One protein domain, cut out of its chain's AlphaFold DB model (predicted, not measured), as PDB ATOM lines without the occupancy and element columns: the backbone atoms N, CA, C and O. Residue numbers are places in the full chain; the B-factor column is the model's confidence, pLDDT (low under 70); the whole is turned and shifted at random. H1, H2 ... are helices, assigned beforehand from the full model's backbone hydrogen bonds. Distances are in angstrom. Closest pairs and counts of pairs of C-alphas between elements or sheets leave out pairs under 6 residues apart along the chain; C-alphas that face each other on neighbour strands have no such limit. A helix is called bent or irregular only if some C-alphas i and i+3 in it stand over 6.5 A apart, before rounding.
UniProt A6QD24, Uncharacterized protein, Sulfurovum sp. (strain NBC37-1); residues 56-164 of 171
ATOM      1  N   THR A  56      -9.938 -41.423  41.907       64.50
ATOM      2  CA  THR A  56      -9.857 -41.844  40.510       64.50
ATOM      3  C   THR A  56     -10.935 -41.253  39.602       64.50
ATOM      4  O   THR A  56     -10.570 -40.669  38.588       64.50
ATOM      5  N   ASP A  57     -12.228 -41.309  39.944       68.62
ATOM      6  CA  ASP A  57     -13.282 -40.757  39.068       68.62
ATOM      7  C   ASP A  57     -13.249 -39.222  39.026       68.62
ATOM      8  O   ASP A  57     -13.343 -38.601  37.963       68.62
ATOM      9  N   MET A  58     -13.054 -38.586  40.182       69.06
ATOM     10  CA  MET A  58     -12.901 -37.132  40.279       69.06
ATOM     11  C   MET A  58     -11.587 -36.667  39.644       69.06
ATOM     12  O   MET A  58     -11.542 -35.646  38.966       69.06
ATOM     13  N   GLU A  59     -10.518 -37.425  39.836       73.94
ATOM     14  CA  GLU A  59      -9.189 -37.211  39.292       73.94
ATOM     15  C   GLU A  59      -9.195 -37.337  37.772       73.94
ATOM     16  O   GLU A  59      -8.634 -36.469  37.102       73.94
ATOM     17  N   TYR A  60      -9.886 -38.339  37.232       80.44
ATOM     18  CA  TYR A  60     -10.120 -38.497  35.805       80.44
ATOM     19  C   TYR A  60     -10.906 -37.306  35.248       80.44
ATOM     20  O   TYR A  60     -10.444 -36.659  34.309       80.44
ATOM     21  N   MET A  61     -12.026 -36.926  35.877       80.25
ATOM     22  CA  MET A  61     -12.797 -35.743  35.470       80.25
ATOM     23  C   MET A  61     -11.970 -34.447  35.519       80.25
ATOM     24  O   MET A  61     -12.065 -33.619  34.614       80.25
ATOM     25  N   LEU A  62     -11.137 -34.264  36.547       80.31
ATOM     26  CA  LEU A  62     -10.244 -33.108  36.678       80.31
ATOM     27  C   LEU A  62      -9.163 -33.096  35.594       80.31
ATOM     28  O   LEU A  62      -8.836 -32.026  35.078       80.31
ATOM     29  N   ILE A  63      -8.612 -34.262  35.247       82.44
ATOM     30  CA  ILE A  63      -7.638 -34.406  34.161       82.44
ATOM     31  C   ILE A  63      -8.299 -34.081  32.818       82.44
ATOM     32  O   ILE A  63      -7.753 -33.266  32.080       82.44
ATOM     33  N   GLU A  64      -9.483 -34.620  32.527       83.12
ATOM     34  CA  GLU A  64     -10.241 -34.329  31.299       83.12
ATOM     35  C   GLU A  64     -10.617 -32.848  31.179       83.12
ATOM     36  O   GLU A  64     -10.392 -32.210  30.145       83.12
ATOM     37  N   TYR A  65     -11.096 -32.242  32.265       85.56
ATOM     38  CA  TYR A  65     -11.364 -30.808  32.302       85.56
ATOM     39  C   TYR A  65     -10.091 -29.984  32.057       85.56
ATOM     40  O   TYR A  65     -10.103 -29.021  31.284       85.56
ATOM     41  N   ALA A  66      -8.977 -30.353  32.691       86.31
ATOM     42  CA  ALA A  66      -7.702 -29.676  32.492       86.31
ATOM     43  C   ALA A  66      -7.179 -29.845  31.056       86.31
ATOM     44  O   ALA A  66      -6.748 -28.852  30.477       86.31
ATOM     45  N   ARG A  67      -7.293 -31.034  30.444       83.12
ATOM     46  CA  ARG A  67      -6.960 -31.296  29.030       83.12
ATOM     47  C   ARG A  67      -7.687 -30.327  28.097       83.12
ATOM     48  O   ARG A  67      -7.044 -29.616  27.321       83.12
ATOM     49  N   PHE A  68      -9.012 -30.226  28.231       82.50
ATOM     50  CA  PHE A  68      -9.837 -29.346  27.399       82.50
ATOM     51  C   PHE A  68      -9.451 -27.865  27.545       82.50
ATOM     52  O   PHE A  68      -9.222 -27.164  26.557       82.50
ATOM     53  N   ASN A  69      -9.330 -27.383  28.784       84.69
ATOM     54  CA  ASN A  69      -9.024 -25.974  29.039       84.69
ATOM     55  C   ASN A  69      -7.578 -25.610  28.701       84.69
ATOM     56  O   ASN A  69      -7.312 -24.482  28.284       84.69
ATOM     57  N   LEU A  70      -6.640 -26.541  28.873       86.19
ATOM     58  CA  LEU A  70      -5.234 -26.321  28.565       86.19
ATOM     59  C   LEU A  70      -5.033 -26.034  27.082       86.19
ATOM     60  O   LEU A  70      -4.311 -25.098  26.753       86.19
ATOM     61  N   LYS A  71      -5.708 -26.772  26.196       80.69
ATOM     62  CA  LYS A  71      -5.642 -26.525  24.750       80.69
ATOM     63  C   LYS A  71      -6.031 -25.081  24.414       80.69
ATOM     64  O   LYS A  71      -5.252 -24.360  23.796       80.69
ATOM     65  N   LEU A  72      -7.161 -24.616  24.952       79.88
ATOM     66  CA  LEU A  72      -7.622 -23.232  24.794       79.88
ATOM     67  C   LEU A  72      -6.640 -22.212  25.389       79.88
ATOM     68  O   LEU A  72      -6.359 -21.185  24.769       79.88
ATOM     69  N   LYS A  73      -6.093 -22.479  26.583       84.25
ATOM     70  CA  LYS A  73      -5.084 -21.614  27.212       84.25
ATOM     71  C   LYS A  73      -3.836 -21.511  26.343       84.25
ATOM     72  O   LYS A  73      -3.361 -20.403  26.129       84.25
ATOM     73  N   LEU A  74      -3.315 -22.626  25.839       81.19
ATOM     74  CA  LEU A  74      -2.115 -22.644  25.004       81.19
ATOM     75  C   LEU A  74      -2.343 -21.923  23.678       81.19
ATOM     76  O   LEU A  74      -1.484 -21.134  23.285       81.19
ATOM     77  N   ASP A  75      -3.504 -22.098  23.050       74.94
ATOM     78  CA  ASP A  75      -3.873 -21.344  21.849       74.94
ATOM     79  C   ASP A  75      -3.912 -19.837  22.135       74.94
ATOM     80  O   ASP A  75      -3.309 -19.037  21.415       74.94
ATOM     81  N   LEU A  76      -4.531 -19.428  23.246       71.38
ATOM     82  CA  LEU A  76      -4.558 -18.024  23.659       71.38
ATOM     83  C   LEU A  76      -3.171 -17.492  24.032       71.38
ATOM     84  O   LEU A  76      -2.883 -16.334  23.767       71.38
ATOM     85  N   ILE A  77      -2.311 -18.283  24.663       71.81
ATOM     86  CA  ILE A  77      -0.990 -17.846  25.134       71.81
ATOM     87  C   ILE A  77       0.015 -17.765  23.976       71.81
ATOM     88  O   ILE A  77       0.765 -16.793  23.881       71.81
ATOM     89  N   LEU A  78       0.049 -18.771  23.100       65.50
ATOM     90  CA  LEU A  78       1.055 -18.903  22.041       65.50
ATOM     91  C   LEU A  78       0.663 -18.183  20.743       65.50
ATOM     92  O   LEU A  78       1.553 -17.864  19.954       65.50
ATOM     93  N   LEU A  79      -0.631 -17.922  20.516       56.62
ATOM     94  CA  LEU A  79      -1.147 -17.347  19.264       56.62
ATOM     95  C   LEU A  79      -1.780 -15.949  19.434       56.62
ATOM     96  O   LEU A  79      -2.245 -15.383  18.445       56.62
ATOM     97  N   LYS A  80      -1.821 -15.364  20.649       59.56
ATOM     98  CA  LYS A  80      -2.562 -14.105  20.887       59.56
ATOM     99  C   LYS A  80      -2.084 -12.940  20.008       59.56
ATOM    100  O   LYS A  80      -0.889 -12.643  19.968       59.56
ATOM    101  N   PRO A  81      -3.007 -12.198  19.377       54.16
ATOM    102  CA  PRO A  81      -2.673 -11.085  18.505       54.16
ATOM    103  C   PRO A  81      -2.417  -9.809  19.322       54.16
ATOM    104  O   PRO A  81      -3.295  -8.979  19.520       54.16
ATOM    105  N   LEU A  82      -1.177  -9.634  19.775       42.59
ATOM    106  CA  LEU A  82      -0.557  -8.307  19.951       42.59
ATOM    107  C   LEU A  82       0.850  -8.296  19.323       42.59
ATOM    108  O   LEU A  82       1.753  -7.572  19.732       42.59
ATOM    109  N   TRP A  83       1.024  -9.141  18.300       50.25
ATOM    110  CA  TRP A  83       2.301  -9.619  17.780       50.25
ATOM    111  C   TRP A  83       2.379  -9.490  16.247       50.25
ATOM    112  O   TRP A  83       2.355 -10.485  15.526       50.25
ATOM    113  N   ILE A  84       2.518  -8.263  15.735       43.72
ATOM    114  CA  ILE A  84       2.786  -7.971  14.308       43.72
ATOM    115  C   ILE A  84       4.279  -8.266  13.992       43.72
ATOM    116  O   ILE A  84       5.032  -7.406  13.553       43.72
ATOM    117  N   ASP A  85       4.750  -9.482  14.308       51.97
ATOM    118  CA  ASP A  85       6.181  -9.810  14.457       51.97
ATOM    119  C   ASP A  85       6.543 -11.257  14.055       51.97
ATOM    120  O   ASP A  85       6.161 -12.230  14.713       51.97
ATOM    121  N   ILE A  86       7.385 -11.396  13.025       43.97
ATOM    122  CA  ILE A  86       7.892 -12.686  12.514       43.97
ATOM    123  C   ILE A  86       8.754 -13.422  13.559       43.97
ATOM    124  O   ILE A  86       8.781 -14.659  13.584       43.97
ATOM    125  N   SER A  87       9.413 -12.700  14.475       48.12
ATOM    126  CA  SER A  87      10.230 -13.297  15.541       48.12
ATOM    127  C   SER A  87       9.412 -14.149  16.523       48.12
ATOM    128  O   SER A  87       9.974 -14.941  17.280       48.12
ATOM    129  N   LYS A  88       8.074 -14.090  16.463       50.16
ATOM    130  CA  LYS A  88       7.193 -14.907  17.305       50.16
ATOM    131  C   LYS A  88       6.789 -16.263  16.708       50.16
ATOM    132  O   LYS A  88       6.043 -17.003  17.341       50.16
ATOM    133  N   LYS A  89       7.439 -16.704  15.615       56.66
ATOM    134  CA  LYS A  89       7.582 -18.152  15.326       56.66
ATOM    135  C   LYS A  89       8.452 -18.872  16.370       56.66
ATOM    136  O   LYS A  89       8.285 -20.069  16.594       56.66
ATOM    137  N   PHE A  90       9.366 -18.156  17.025       62.34
ATOM    138  CA  PHE A  90      10.369 -18.761  17.901       62.34
ATOM    139  C   PHE A  90       9.849 -19.200  19.286       62.34
ATOM    140  O   PHE A  90      10.234 -20.290  19.696       62.34
ATOM    141  N   PRO A  91       8.959 -18.475  20.001       71.94
ATOM    142  CA  PRO A  91       8.407 -18.931  21.283       71.94
ATOM    143  C   PRO A  91       7.595 -20.225  21.168       71.94
ATOM    144  O   PRO A  91       7.788 -21.134  21.970       71.94
ATOM    145  N   LYS A  92       6.749 -20.346  20.131       76.50
ATOM    146  CA  LYS A  92       6.020 -21.591  19.844       76.50
ATOM    147  C   LYS A  92       6.994 -22.734  19.564       76.50
ATOM    148  O   LYS A  92       6.832 -23.806  20.128       76.50
ATOM    149  N   LYS A  93       8.022 -22.500  18.743       77.50
ATOM    150  CA  LYS A  93       9.036 -23.518  18.447       77.50
ATOM    151  C   LYS A  93       9.794 -23.967  19.703       77.50
ATOM    152  O   LYS A  93       9.876 -25.157  19.942       77.50
ATOM    153  N   ILE A  94      10.259 -23.030  20.535       79.50
ATOM    154  CA  ILE A  94      10.926 -23.329  21.817       79.50
ATOM    155  C   ILE A  94      10.029 -24.185  22.709       79.50
ATOM    156  O   ILE A  94      10.482 -25.163  23.296       79.50
ATOM    157  N   PHE A  95       8.755 -23.807  22.806       84.75
ATOM    158  CA  PHE A  95       7.774 -24.563  23.565       84.75
ATOM    159  C   PHE A  95       7.634 -25.991  23.033       84.75
ATOM    160  O   PHE A  95       7.810 -26.939  23.790       84.75
ATOM    161  N   LEU A  96       7.394 -26.149  21.730       83.75
ATOM    162  CA  LEU A  96       7.246 -27.464  21.105       83.75
ATOM    163  C   LEU A  96       8.513 -28.322  21.222       83.75
ATOM    164  O   LEU A  96       8.390 -29.517  21.474       83.75
ATOM    165  N   ASP A  97       9.704 -27.734  21.091       84.25
ATOM    166  CA  ASP A  97      10.980 -28.450  21.185       84.25
ATOM    167  C   ASP A  97      11.163 -29.040  22.601       84.25
ATOM    168  O   ASP A  97      11.406 -30.237  22.743       84.25
ATOM    169  N   VAL A  98      10.937 -28.245  23.657       88.06
ATOM    170  CA  VAL A  98      11.031 -28.719  25.054       88.06
ATOM    171  C   VAL A  98       9.971 -29.774  25.373       88.06
ATOM    172  O   VAL A  98      10.280 -30.785  26.002       88.06
ATOM    173  N   ILE A  99       8.723 -29.582  24.934       88.00
ATOM    174  CA  ILE A  99       7.680 -30.592  25.169       88.00
ATOM    175  C   ILE A  99       7.976 -31.884  24.397       88.00
ATOM    176  O   ILE A  99       7.752 -32.972  24.924       88.00
ATOM    177  N   SER A 100       8.548 -31.793  23.195       85.69
ATOM    178  CA  SER A 100       8.966 -32.969  22.422       85.69
ATOM    179  C   SER A 100      10.088 -33.744  23.118       85.69
ATOM    180  O   SER A 100      10.074 -34.973  23.109       85.69
ATOM    181  N   GLU A 101      11.032 -33.065  23.773       86.94
ATOM    182  CA  GLU A 101      12.046 -33.736  24.599       86.94
ATOM    183  C   GLU A 101      11.433 -34.471  25.791       86.94
ATOM    184  O   GLU A 101      11.819 -35.603  26.084       86.94
ATOM    185  N   ILE A 102      10.460 -33.851  26.463       87.44
ATOM    186  CA  ILE A 102       9.734 -34.486  27.570       87.44
ATOM    187  C   ILE A 102       8.975 -35.715  27.058       87.44
ATOM    188  O   ILE A 102       9.079 -36.778  27.666       87.44
ATOM    189  N   ARG A 103       8.288 -35.599  25.914       84.81
ATOM    190  CA  ARG A 103       7.564 -36.702  25.261       84.81
ATOM    191  C   ARG A 103       8.476 -37.884  24.930       84.81
ATOM    192  O   ARG A 103       8.081 -39.029  25.111       84.81
ATOM    193  N   ASN A 104       9.682 -37.607  24.437       84.50
ATOM    194  CA  ASN A 104      10.639 -38.635  24.021       84.50
ATOM    195  C   ASN A 104      11.488 -39.187  25.182       84.50
ATOM    196  O   ASN A 104      12.292 -40.097  24.976       84.50
ATOM    197  N   SER A 105      11.336 -38.646  26.392       81.56
ATOM    198  CA  SER A 105      12.006 -39.149  27.593       81.56
ATOM    199  C   SER A 105      11.265 -40.369  28.169       81.56
ATOM    200  O   SER A 105      10.066 -40.531  27.930       81.56
ATOM    201  N   PRO A 106      11.932 -41.238  28.956       83.06
ATOM    202  CA  PRO A 106      11.257 -42.318  29.676       83.06
ATOM    203  C   PRO A 106      10.080 -41.782  30.492       83.06
ATOM    204  O   PRO A 106      10.187 -40.692  31.052       83.06
ATOM    205  N   LYS A 107       8.980 -42.546  30.583       76.50
ATOM    206  CA  LYS A 107       7.788 -42.136  31.344       76.50
ATOM    207  C   LYS A 107       8.190 -41.694  32.749       76.50
ATOM    208  O   LYS A 107       8.699 -42.485  33.538       76.50
ATOM    209  N   ILE A 108       7.946 -40.423  33.035       79.06
ATOM    210  CA  ILE A 108       8.321 -39.795  34.295       79.06
ATOM    211  C   ILE A 108       7.166 -39.966  35.258       79.06
ATOM    212  O   ILE A 108       6.029 -39.600  34.941       79.06
ATOM    213  N   ASP A 109       7.452 -40.502  36.438       84.12
ATOM    214  CA  ASP A 109       6.511 -40.433  37.539       84.12
ATOM    215  C   ASP A 109       6.709 -39.116  38.290       84.12
ATOM    216  O   ASP A 109       7.737 -38.891  38.925       84.12
ATOM    217  N   ILE A 110       5.766 -38.190  38.112       87.56
ATOM    218  CA  ILE A 110       5.822 -36.851  38.688       87.56
ATOM    219  C   ILE A 110       4.506 -36.544  39.379       87.56
ATOM    220  O   ILE A 110       3.429 -36.725  38.812       87.56
ATOM    221  N   GLU A 111       4.601 -36.037  40.600       89.31
ATOM    222  CA  GLU A 111       3.441 -35.611  41.369       89.31
ATOM    223  C   GLU A 111       2.882 -34.291  40.810       89.31
ATOM    224  O   GLU A 111       3.625 -33.367  40.451       89.31
ATOM    225  N   LYS A 112       1.549 -34.165  40.780       89.69
ATOM    226  CA  LYS A 112       0.842 -32.989  40.234       89.69
ATOM    227  C   LYS A 112       1.382 -31.664  40.772       89.69
ATOM    228  O   LYS A 112       1.630 -30.740  40.003       89.69
ATOM    229  N   TYR A 113       1.608 -31.565  42.081       91.31
ATOM    230  CA  TYR A 113       2.024 -30.317  42.729       91.31
ATOM    231  C   TYR A 113       3.460 -29.875  42.390       91.31
ATOM    232  O   TYR A 113       3.768 -28.697  42.552       91.31
ATOM    233  N   LYS A 114       4.309 -30.779  41.876       94.69
ATOM    234  CA  LYS A 114       5.687 -30.494  41.418       94.69
ATOM    235  C   LYS A 114       5.781 -30.225  39.916       94.69
ATOM    236  O   LYS A 114       6.829 -29.831  39.409       94.69
ATOM    237  N   SER A 115       4.693 -30.435  39.180       94.75
ATOM    238  CA  SER A 115       4.726 -30.483  37.717       94.75
ATOM    239  C   SER A 115       5.094 -29.148  37.067       94.75
ATOM    240  O   SER A 115       5.783 -29.132  36.049       94.75
ATOM    241  N   LYS A 116       4.690 -28.012  37.652       95.81
ATOM    242  CA  LYS A 116       5.064 -26.692  37.124       95.81
ATOM    243  C   LYS A 116       6.542 -26.386  37.326       95.81
ATOM    244  O   LYS A 116       7.180 -25.884  36.408       95.81
ATOM    245  N   GLU A 117       7.077 -26.685  38.505       95.94
ATOM    246  CA  GLU A 117       8.494 -26.484  38.818       95.94
ATOM    247  C   GLU A 117       9.378 -27.295  37.870       95.94
ATOM    248  O   GLU A 117      10.238 -26.728  37.198       95.94
ATOM    249  N   TYR A 118       9.068 -28.582  37.712       94.62
ATOM    250  CA  TYR A 118       9.755 -29.458  36.770       94.62
ATOM    251  C   TYR A 118       9.721 -28.922  35.333       94.62
ATOM    252  O   TYR A 118      10.746 -28.881  34.649       94.62
ATOM    253  N   LEU A 119       8.550 -28.479  34.857       93.00
ATOM    254  CA  LEU A 119       8.429 -27.945  33.502       93.00
ATOM    255  C   LEU A 119       9.304 -26.698  33.315       93.00
ATOM    256  O   LEU A 119       9.998 -26.570  32.308       93.00
ATOM    257  N   LEU A 120       9.297 -25.790  34.291       94.25
ATOM    258  CA  LEU A 120      10.111 -24.577  34.259       94.25
ATOM    259  C   LEU A 120      11.609 -24.898  34.259       94.25
ATOM    260  O   LEU A 120      12.336 -24.312  33.458       94.25
ATOM    261  N   GLU A 121      12.052 -25.866  35.064       93.62
ATOM    262  CA  GLU A 121      13.439 -26.341  35.068       93.62
ATOM    263  C   GLU A 121      13.854 -26.873  33.687       93.62
ATOM    264  O   GLU A 121      14.942 -26.562  33.196       93.62
ATOM    265  N   LYS A 122      12.974 -27.612  32.995       91.56
ATOM    266  CA  LYS A 122      13.237 -28.061  31.618       91.56
ATOM    267  C   LYS A 122      13.409 -26.897  30.659       91.56
ATOM    268  O   LYS A 122      14.383 -26.868  29.909       91.56
ATOM    269  N   PHE A 123      12.543 -25.890  30.726       89.38
ATOM    270  CA  PHE A 123      12.727 -24.684  29.920       89.38
ATOM    271  C   PHE A 123      14.025 -23.945  30.265       89.38
ATOM    272  O   PHE A 123      14.697 -23.455  29.356       89.38
ATOM    273  N   GLU A 124      14.417 -23.880  31.540       88.38
ATOM    274  CA  GLU A 124      15.635 -23.212  32.020       88.38
ATOM    275  C   GLU A 124      16.931 -23.945  31.648       88.38
ATOM    276  O   GLU A 124      17.919 -23.293  31.297       88.38
ATOM    277  N   THR A 125      16.924 -25.273  31.620       87.19
ATOM    278  CA  THR A 125      18.106 -26.101  31.323       87.19
ATOM    279  C   THR A 125      18.248 -26.456  29.845       87.19
ATOM    280  O   THR A 125      19.363 -26.731  29.394       87.19
ATOM    281  N   HIS A 126      17.164 -26.386  29.068       82.31
ATOM    282  CA  HIS A 126      17.192 -26.705  27.645       82.31
ATOM    283  C   HIS A 126      18.178 -25.811  26.874       82.31
ATOM    284  O   HIS A 126      18.174 -24.573  27.001       82.31
ATOM    285  N   LYS A 127      19.006 -26.458  26.045       73.62
ATOM    286  CA  LYS A 127      19.996 -25.827  25.169       73.62
ATOM    287  C   LYS A 127      19.487 -25.851  23.723       73.62
ATOM    288  O   LYS A 127      19.280 -26.935  23.193       73.62
ATOM    289  N   PRO A 128      19.339 -24.687  23.068       66.19
ATOM    290  CA  PRO A 128      18.886 -24.611  21.685       66.19
ATOM    291  C   PRO A 128      19.700 -25.488  20.733       66.19
ATOM    292  O   PRO A 128      20.928 -25.402  20.719       66.19
ATOM    293  N   VAL A 129      19.015 -26.207  19.844       58.91
ATOM    294  CA  VAL A 129      19.651 -26.930  18.726       58.91
ATOM    295  C   VAL A 129      20.179 -25.968  17.643       58.91
ATOM    296  O   VAL A 129      21.076 -26.319  16.884       58.91
ATOM    297  N   LEU A 130      19.648 -24.736  17.552       51.56
ATOM    298  CA  LEU A 130      20.005 -23.753  16.515       51.56
ATOM    299  C   LEU A 130      20.079 -22.308  17.043       51.56
ATOM    300  O   LEU A 130      19.276 -21.888  17.878       51.56
ATOM    301  N   GLY A 131      20.980 -21.512  16.450       51.53
ATOM    302  CA  GLY A 131      21.307 -20.110  16.779       51.53
ATOM    303  C   GLY A 131      20.209 -19.047  16.589       51.53
ATOM    304  O   GLY A 131      20.522 -17.869  16.461       51.53
ATOM    305  N   GLY A 132      18.930 -19.430  16.579       54.53
ATOM    306  CA  GLY A 132      17.781 -18.509  16.551       54.53
ATOM    307  C   GLY A 132      17.103 -18.302  17.912       54.53
ATOM    308  O   GLY A 132      16.168 -17.512  18.033       54.53
ATOM    309  N   TRP A 133      17.545 -19.012  18.951       63.12
ATOM    310  CA  TRP A 133      17.002 -18.873  20.298       63.12
ATOM    311  C   TRP A 133      17.700 -17.727  21.016       63.12
ATOM    312  O   TRP A 133      18.779 -17.890  21.582       63.12
ATOM    313  N   ASN A 134      17.088 -16.548  21.012       69.06
ATOM    314  CA  ASN A 134      17.551 -15.492  21.898       69.06
ATOM    315  C   ASN A 134      17.005 -15.729  23.321       69.06
ATOM    316  O   ASN A 134      15.902 -16.243  23.521       69.06
ATOM    317  N   LYS A 135      17.793 -15.337  24.326       76.75
ATOM    318  CA  LYS A 135      17.444 -15.420  25.755       76.75
ATOM    319  C   LYS A 135      16.037 -14.869  26.054       76.75
ATOM    320  O   LYS A 135      15.301 -15.445  26.846       76.75
ATOM    321  N   LYS A 136      15.645 -13.802  25.347       76.81
ATOM    322  CA  LYS A 136      14.359 -13.108  25.510       76.81
ATOM    323  C   LYS A 136      13.154 -13.996  25.189       76.81
ATOM    324  O   LYS A 136      12.163 -13.952  25.910       76.81
ATOM    325  N   ASN A 137      13.225 -14.816  24.141       76.00
ATOM    326  CA  ASN A 137      12.123 -15.707  23.765       76.00
ATOM    327  C   ASN A 137      11.917 -16.821  24.797       76.00
ATOM    328  O   ASN A 137      10.782 -17.141  25.138       76.00
ATOM    329  N   LYS A 138      13.007 -17.366  25.343       79.94
ATOM    330  CA  LYS A 138      12.958 -18.344  26.438       79.94
ATOM    331  C   LYS A 138      12.371 -17.736  27.714       79.94
ATOM    332  O   LYS A 138      11.463 -18.315  28.301       79.94
ATOM    333  N   GLU A 139      12.828 -16.545  28.099       83.50
ATOM    334  CA  GLU A 139      12.275 -15.800  29.239       83.50
ATOM    335  C   GLU A 139      10.776 -15.506  29.065       83.50
ATOM    336  O   GLU A 139      10.019 -15.589  30.032       83.50
ATOM    337  N   LEU A 140      10.332 -15.210  27.838       81.56
ATOM    338  CA  LEU A 140       8.918 -15.010  27.527       81.56
ATOM    339  C   LEU A 140       8.105 -16.296  27.734       81.56
ATOM    340  O   LEU A 140       7.093 -16.249  28.424       81.56
ATOM    341  N   VAL A 141       8.546 -17.436  27.194       82.81
ATOM    342  CA  VAL A 141       7.841 -18.723  27.376       82.81
ATOM    343  C   VAL A 141       7.759 -19.098  28.858       82.81
ATOM    344  O   VAL A 141       6.680 -19.418  29.351       82.81
ATOM    345  N   ILE A 142       8.868 -18.971  29.592       88.00
ATOM    346  CA  ILE A 142       8.920 -19.213  31.043       88.00
ATOM    347  C   ILE A 142       7.910 -18.327  31.780       88.00
ATOM    348  O   ILE A 142       7.171 -18.812  32.637       88.00
ATOM    349  N   ARG A 143       7.852 -17.034  31.445       87.25
ATOM    350  CA  ARG A 143       6.898 -16.095  32.046       87.25
ATOM    351  C   ARG A 143       5.455 -16.498  31.759       87.25
ATOM    352  O   ARG A 143       4.652 -16.558  32.682       87.25
ATOM    353  N   LEU A 144       5.147 -16.838  30.509       85.19
ATOM    354  CA  LEU A 144       3.807 -17.255  30.107       85.19
ATOM    355  C   LEU A 144       3.351 -18.510  30.866       85.19
ATOM    356  O   LEU A 144       2.222 -18.539  31.352       85.19
ATOM    357  N   ILE A 145       4.233 -19.498  31.047       88.75
ATOM    358  CA  ILE A 145       3.958 -20.688  31.868       88.75
ATOM    359  C   ILE A 145       3.728 -20.293  33.333       88.75
ATOM    360  O   ILE A 145       2.752 -20.727  33.948       88.75
ATOM    361  N   LYS A 146       4.595 -19.440  33.902       91.12
ATOM    362  CA  LYS A 146       4.482 -18.972  35.293       91.12
ATOM    363  C   LYS A 146       3.160 -18.253  35.559       91.12
ATOM    364  O   LYS A 146       2.544 -18.515  36.588       91.12
ATOM    365  N   GLU A 147       2.719 -17.401  34.646       89.00
ATOM    366  CA  GLU A 147       1.541 -16.553  34.841       89.00
ATOM    367  C   GLU A 147       0.222 -17.255  34.495       89.00
ATOM    368  O   GLU A 147      -0.800 -16.929  35.089       89.00
ATOM    369  N   ASN A 148       0.225 -18.222  33.568       87.81
ATOM    370  CA  ASN A 148      -1.025 -18.722  32.982       87.81
ATOM    371  C   ASN A 148      -1.289 -20.220  33.184       87.81
ATOM    372  O   ASN A 148      -2.428 -20.652  32.998       87.81
ATOM    373  N   LEU A 149      -0.280 -21.022  33.547       90.50
ATOM    374  CA  LEU A 149      -0.454 -22.462  33.757       90.50
ATOM    375  C   LEU A 149      -0.393 -22.814  35.245       90.50
ATOM    376  O   LEU A 149       0.507 -22.394  35.975       90.50
ATOM    377  N   SER A 150      -1.359 -23.600  35.706       92.94
ATOM    378  CA  SER A 150      -1.372 -24.207  37.037       92.94
ATOM    379  C   SER A 150      -0.473 -25.448  37.102       92.94
ATOM    380  O   SER A 150       0.034 -25.936  36.092       92.94
ATOM    381  N   ASN A 151      -0.304 -25.995  38.307       93.62
ATOM    382  CA  ASN A 151       0.342 -27.294  38.503       93.62
ATOM    383  C   ASN A 151      -0.366 -28.415  37.731       93.62
ATOM    384  O   ASN A 151       0.298 -29.222  37.089       93.62
ATOM    385  N   LEU A 152      -1.703 -28.423  37.736       91.00
ATOM    386  CA  LEU A 152      -2.495 -29.421  37.017       91.00
ATOM    387  C   LEU A 152      -2.357 -29.273  35.495       91.00
ATOM    388  O   LEU A 152      -2.185 -30.270  34.806       91.00
ATOM    389  N   ASP A 153      -2.358 -28.038  34.985       91.62
ATOM    390  CA  ASP A 153      -2.106 -27.764  33.563       91.62
ATOM    391  C   ASP A 153      -0.735 -28.325  33.134       91.62
ATOM    392  O   ASP A 153      -0.621 -29.015  32.125       91.62
ATOM    393  N   CYS A 154       0.311 -28.074  33.931       93.12
ATOM    394  CA  CYS A 154       1.655 -28.581  33.645       93.12
ATOM    395  C   CYS A 154       1.726 -30.110  33.761       93.12
ATOM    396  O   CYS A 154       2.370 -30.747  32.934       93.12
ATOM    397  N   TYR A 155       1.045 -30.701  34.747       92.94
ATOM    398  CA  TYR A 155       0.961 -32.153  34.914       92.94
ATOM    399  C   TYR A 155       0.362 -32.818  33.674       92.94
ATOM    400  O   TYR A 155       0.952 -33.747  33.123       92.94
ATOM    401  N   VAL A 156      -0.776 -32.301  33.204       90.94
ATOM    402  CA  VAL A 156      -1.444 -32.803  31.999       90.94
ATOM    403  C   VAL A 156      -0.544 -32.656  30.774       90.94
ATOM    404  O   VAL A 156      -0.415 -33.605  30.009       90.94
ATOM    405  N   LEU A 157       0.131 -31.514  30.622       90.06
ATOM    406  CA  LEU A 157       1.051 -31.276  29.509       90.06
ATOM    407  C   LEU A 157       2.237 -32.256  29.486       90.06
ATOM    408  O   LEU A 157       2.675 -32.656  28.414       90.06
ATOM    409  N   ILE A 158       2.768 -32.622  30.655       91.19
ATOM    410  CA  ILE A 158       3.898 -33.555  30.782       91.19
ATOM    411  C   ILE A 158       3.458 -35.000  30.533       91.19
ATOM    412  O   ILE A 158       4.190 -35.759  29.901       91.19
ATOM    413  N   LYS A 159       2.296 -35.396  31.064       89.06
ATOM    414  CA  LYS A 159       1.817 -36.786  31.020       89.06
ATOM    415  C   LYS A 159       1.117 -37.149  29.711       89.06
ATOM    416  O   LYS A 159       1.163 -38.319  29.345       89.06
ATOM    417  N   TYR A 160       0.488 -36.177  29.046       86.75
ATOM    418  CA  TYR A 160      -0.320 -36.381  27.836       86.75
ATOM    419  C   TYR A 160       0.014 -35.371  26.719       86.75
ATOM    420  O   TYR A 160      -0.895 -34.739  26.174       86.75
ATOM    421  N   PRO A 161       1.296 -35.140  26.379       84.62
ATOM    422  CA  PRO A 161       1.669 -34.096  25.424       84.62
ATOM    423  C   PRO A 161       1.036 -34.295  24.036       84.62
ATOM    424  O   PRO A 161       0.674 -33.311  23.392       84.62
ATOM    425  N   GLU A 162       0.857 -35.542  23.592       80.88
ATOM    426  CA  GLU A 162       0.237 -35.915  22.310       80.88
ATOM    427  C   GLU A 162      -1.262 -35.595  22.192       80.88
ATOM    428  O   GLU A 162      -1.731 -35.309  21.095       80.88
ATOM    429  N   GLU A 163      -2.017 -35.606  23.294       78.06
ATOM    430  CA  GLU A 163      -3.453 -35.271  23.284       78.06
ATOM    431  C   GLU A 163      -3.692 -33.750  23.392       78.06
ATOM    432  O   GLU A 163      -4.796 -33.261  23.143       78.06
ATOM    433  N   ILE A 164      -2.646 -32.985  23.731       77.50
ATOM    434  CA  ILE A 164      -2.704 -31.530  23.911       77.50
ATOM    435  C   ILE A 164      -2.126 -30.774  22.713       77.50
ATOM    436  O   ILE A 164      -2.681 -29.747  22.311       77.50
TER     437      ILE A 164
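This is residues 56 to 164 of the 171 residues of an uncharacterized protein of Sulfurovum sp. (strain NBC37-1) (UniProt A6QD24). Two long helices, H1 and H2, lie as a narrow V; the helical hairpin H3 and H4 packs on one side of it, chiefly through H4 on H2. H5 fills the wide end of the V between H1 and H2, and short H6 bridges these two on the side away from the hairpin. The 109 printed residues hold six named helices, H1 to H6 in chain order, and no named strand: all helix, with mostly crossed packing. The whole is compact, with a radius of gyration of the C-alphas of 14.1 A and spans of 44 by 30 by 21 A; residues 56 to 61 of H1 stick out.

H1, residues 56 to 79, and H2, residues 86 to 104, are close but not clearly touching, at a shallow tilt of 27 degrees, opposite ways; their closest C-alphas, Leu 78 and Lys 92, are 6.1 A apart. H3, residues 112 to 125, and H4, residues 135 to 148, form a hairpin at a shallow tilt of 10 degrees, with closest C-alphas Leu 120 and Ile 142 at 6.4 A. Residues 90 to 95 of H2 touch residues 137 to 141 of H4, closest at C-alphas Pro 91 and Asn 137, 5.5 A. H1, with residues 73 to 77, and H4, with residues 144 to 148, only just touch, with 3 pairs of C-alphas within 8 A, the closest being Ile 77 and Leu 144 at 6.9 A. H5, residues 151 to 159, touches H3, closest at C-alphas Lys 116 and Asn 151, 5.0 A. It touches residues 63 to 70 of H1, about perpendicular at 89 degrees, closest at C-alphas Ala 66 and Asp 153, 6.0 A. It touches residues 99 to 103 of H2, closest at C-alphas Ile 102 and Ile 158, 6.7 A. H6, residues 161 to 164, touches residues 67 to 71 of H1, closest at C-alphas Lys 71 and Ile 164, 5.9 A, and residues 99 to 103 of H2, closest at C-alphas Arg 103 and Pro 161, 6.4 A. H1 and H3 are apart. Every O i to N i+4 pair is within hydrogen-bond range in H4 and H5, against 19 of 20 in H1, 12 of 15 in H2 and 8 of 10 in H3; H6 is too short for such a pair.

H1 begins at C-alpha 56, (-9.857, -41.844, 40.510), is 33.6 A long and has a kink of 26 degrees near residue 69. H2 is 28.5 A long, H3 20.6 A and H4 20.1 A. H3 is irregular: C-alphas 113 and 116 are 7.3 A apart. H5 is 12.2 A long; H6, 5.3 A long, ends at C-alpha 164, (-2.704, -31.530, 23.911).

The two C-alphas farthest apart, Asp 57 and Gly 131, are 46.0 A apart. The printed part has no cut and no long link. Its mean pLDDT is 79.1; residues 56 to 58, 78 to 90 and 128 to 134 are under 70.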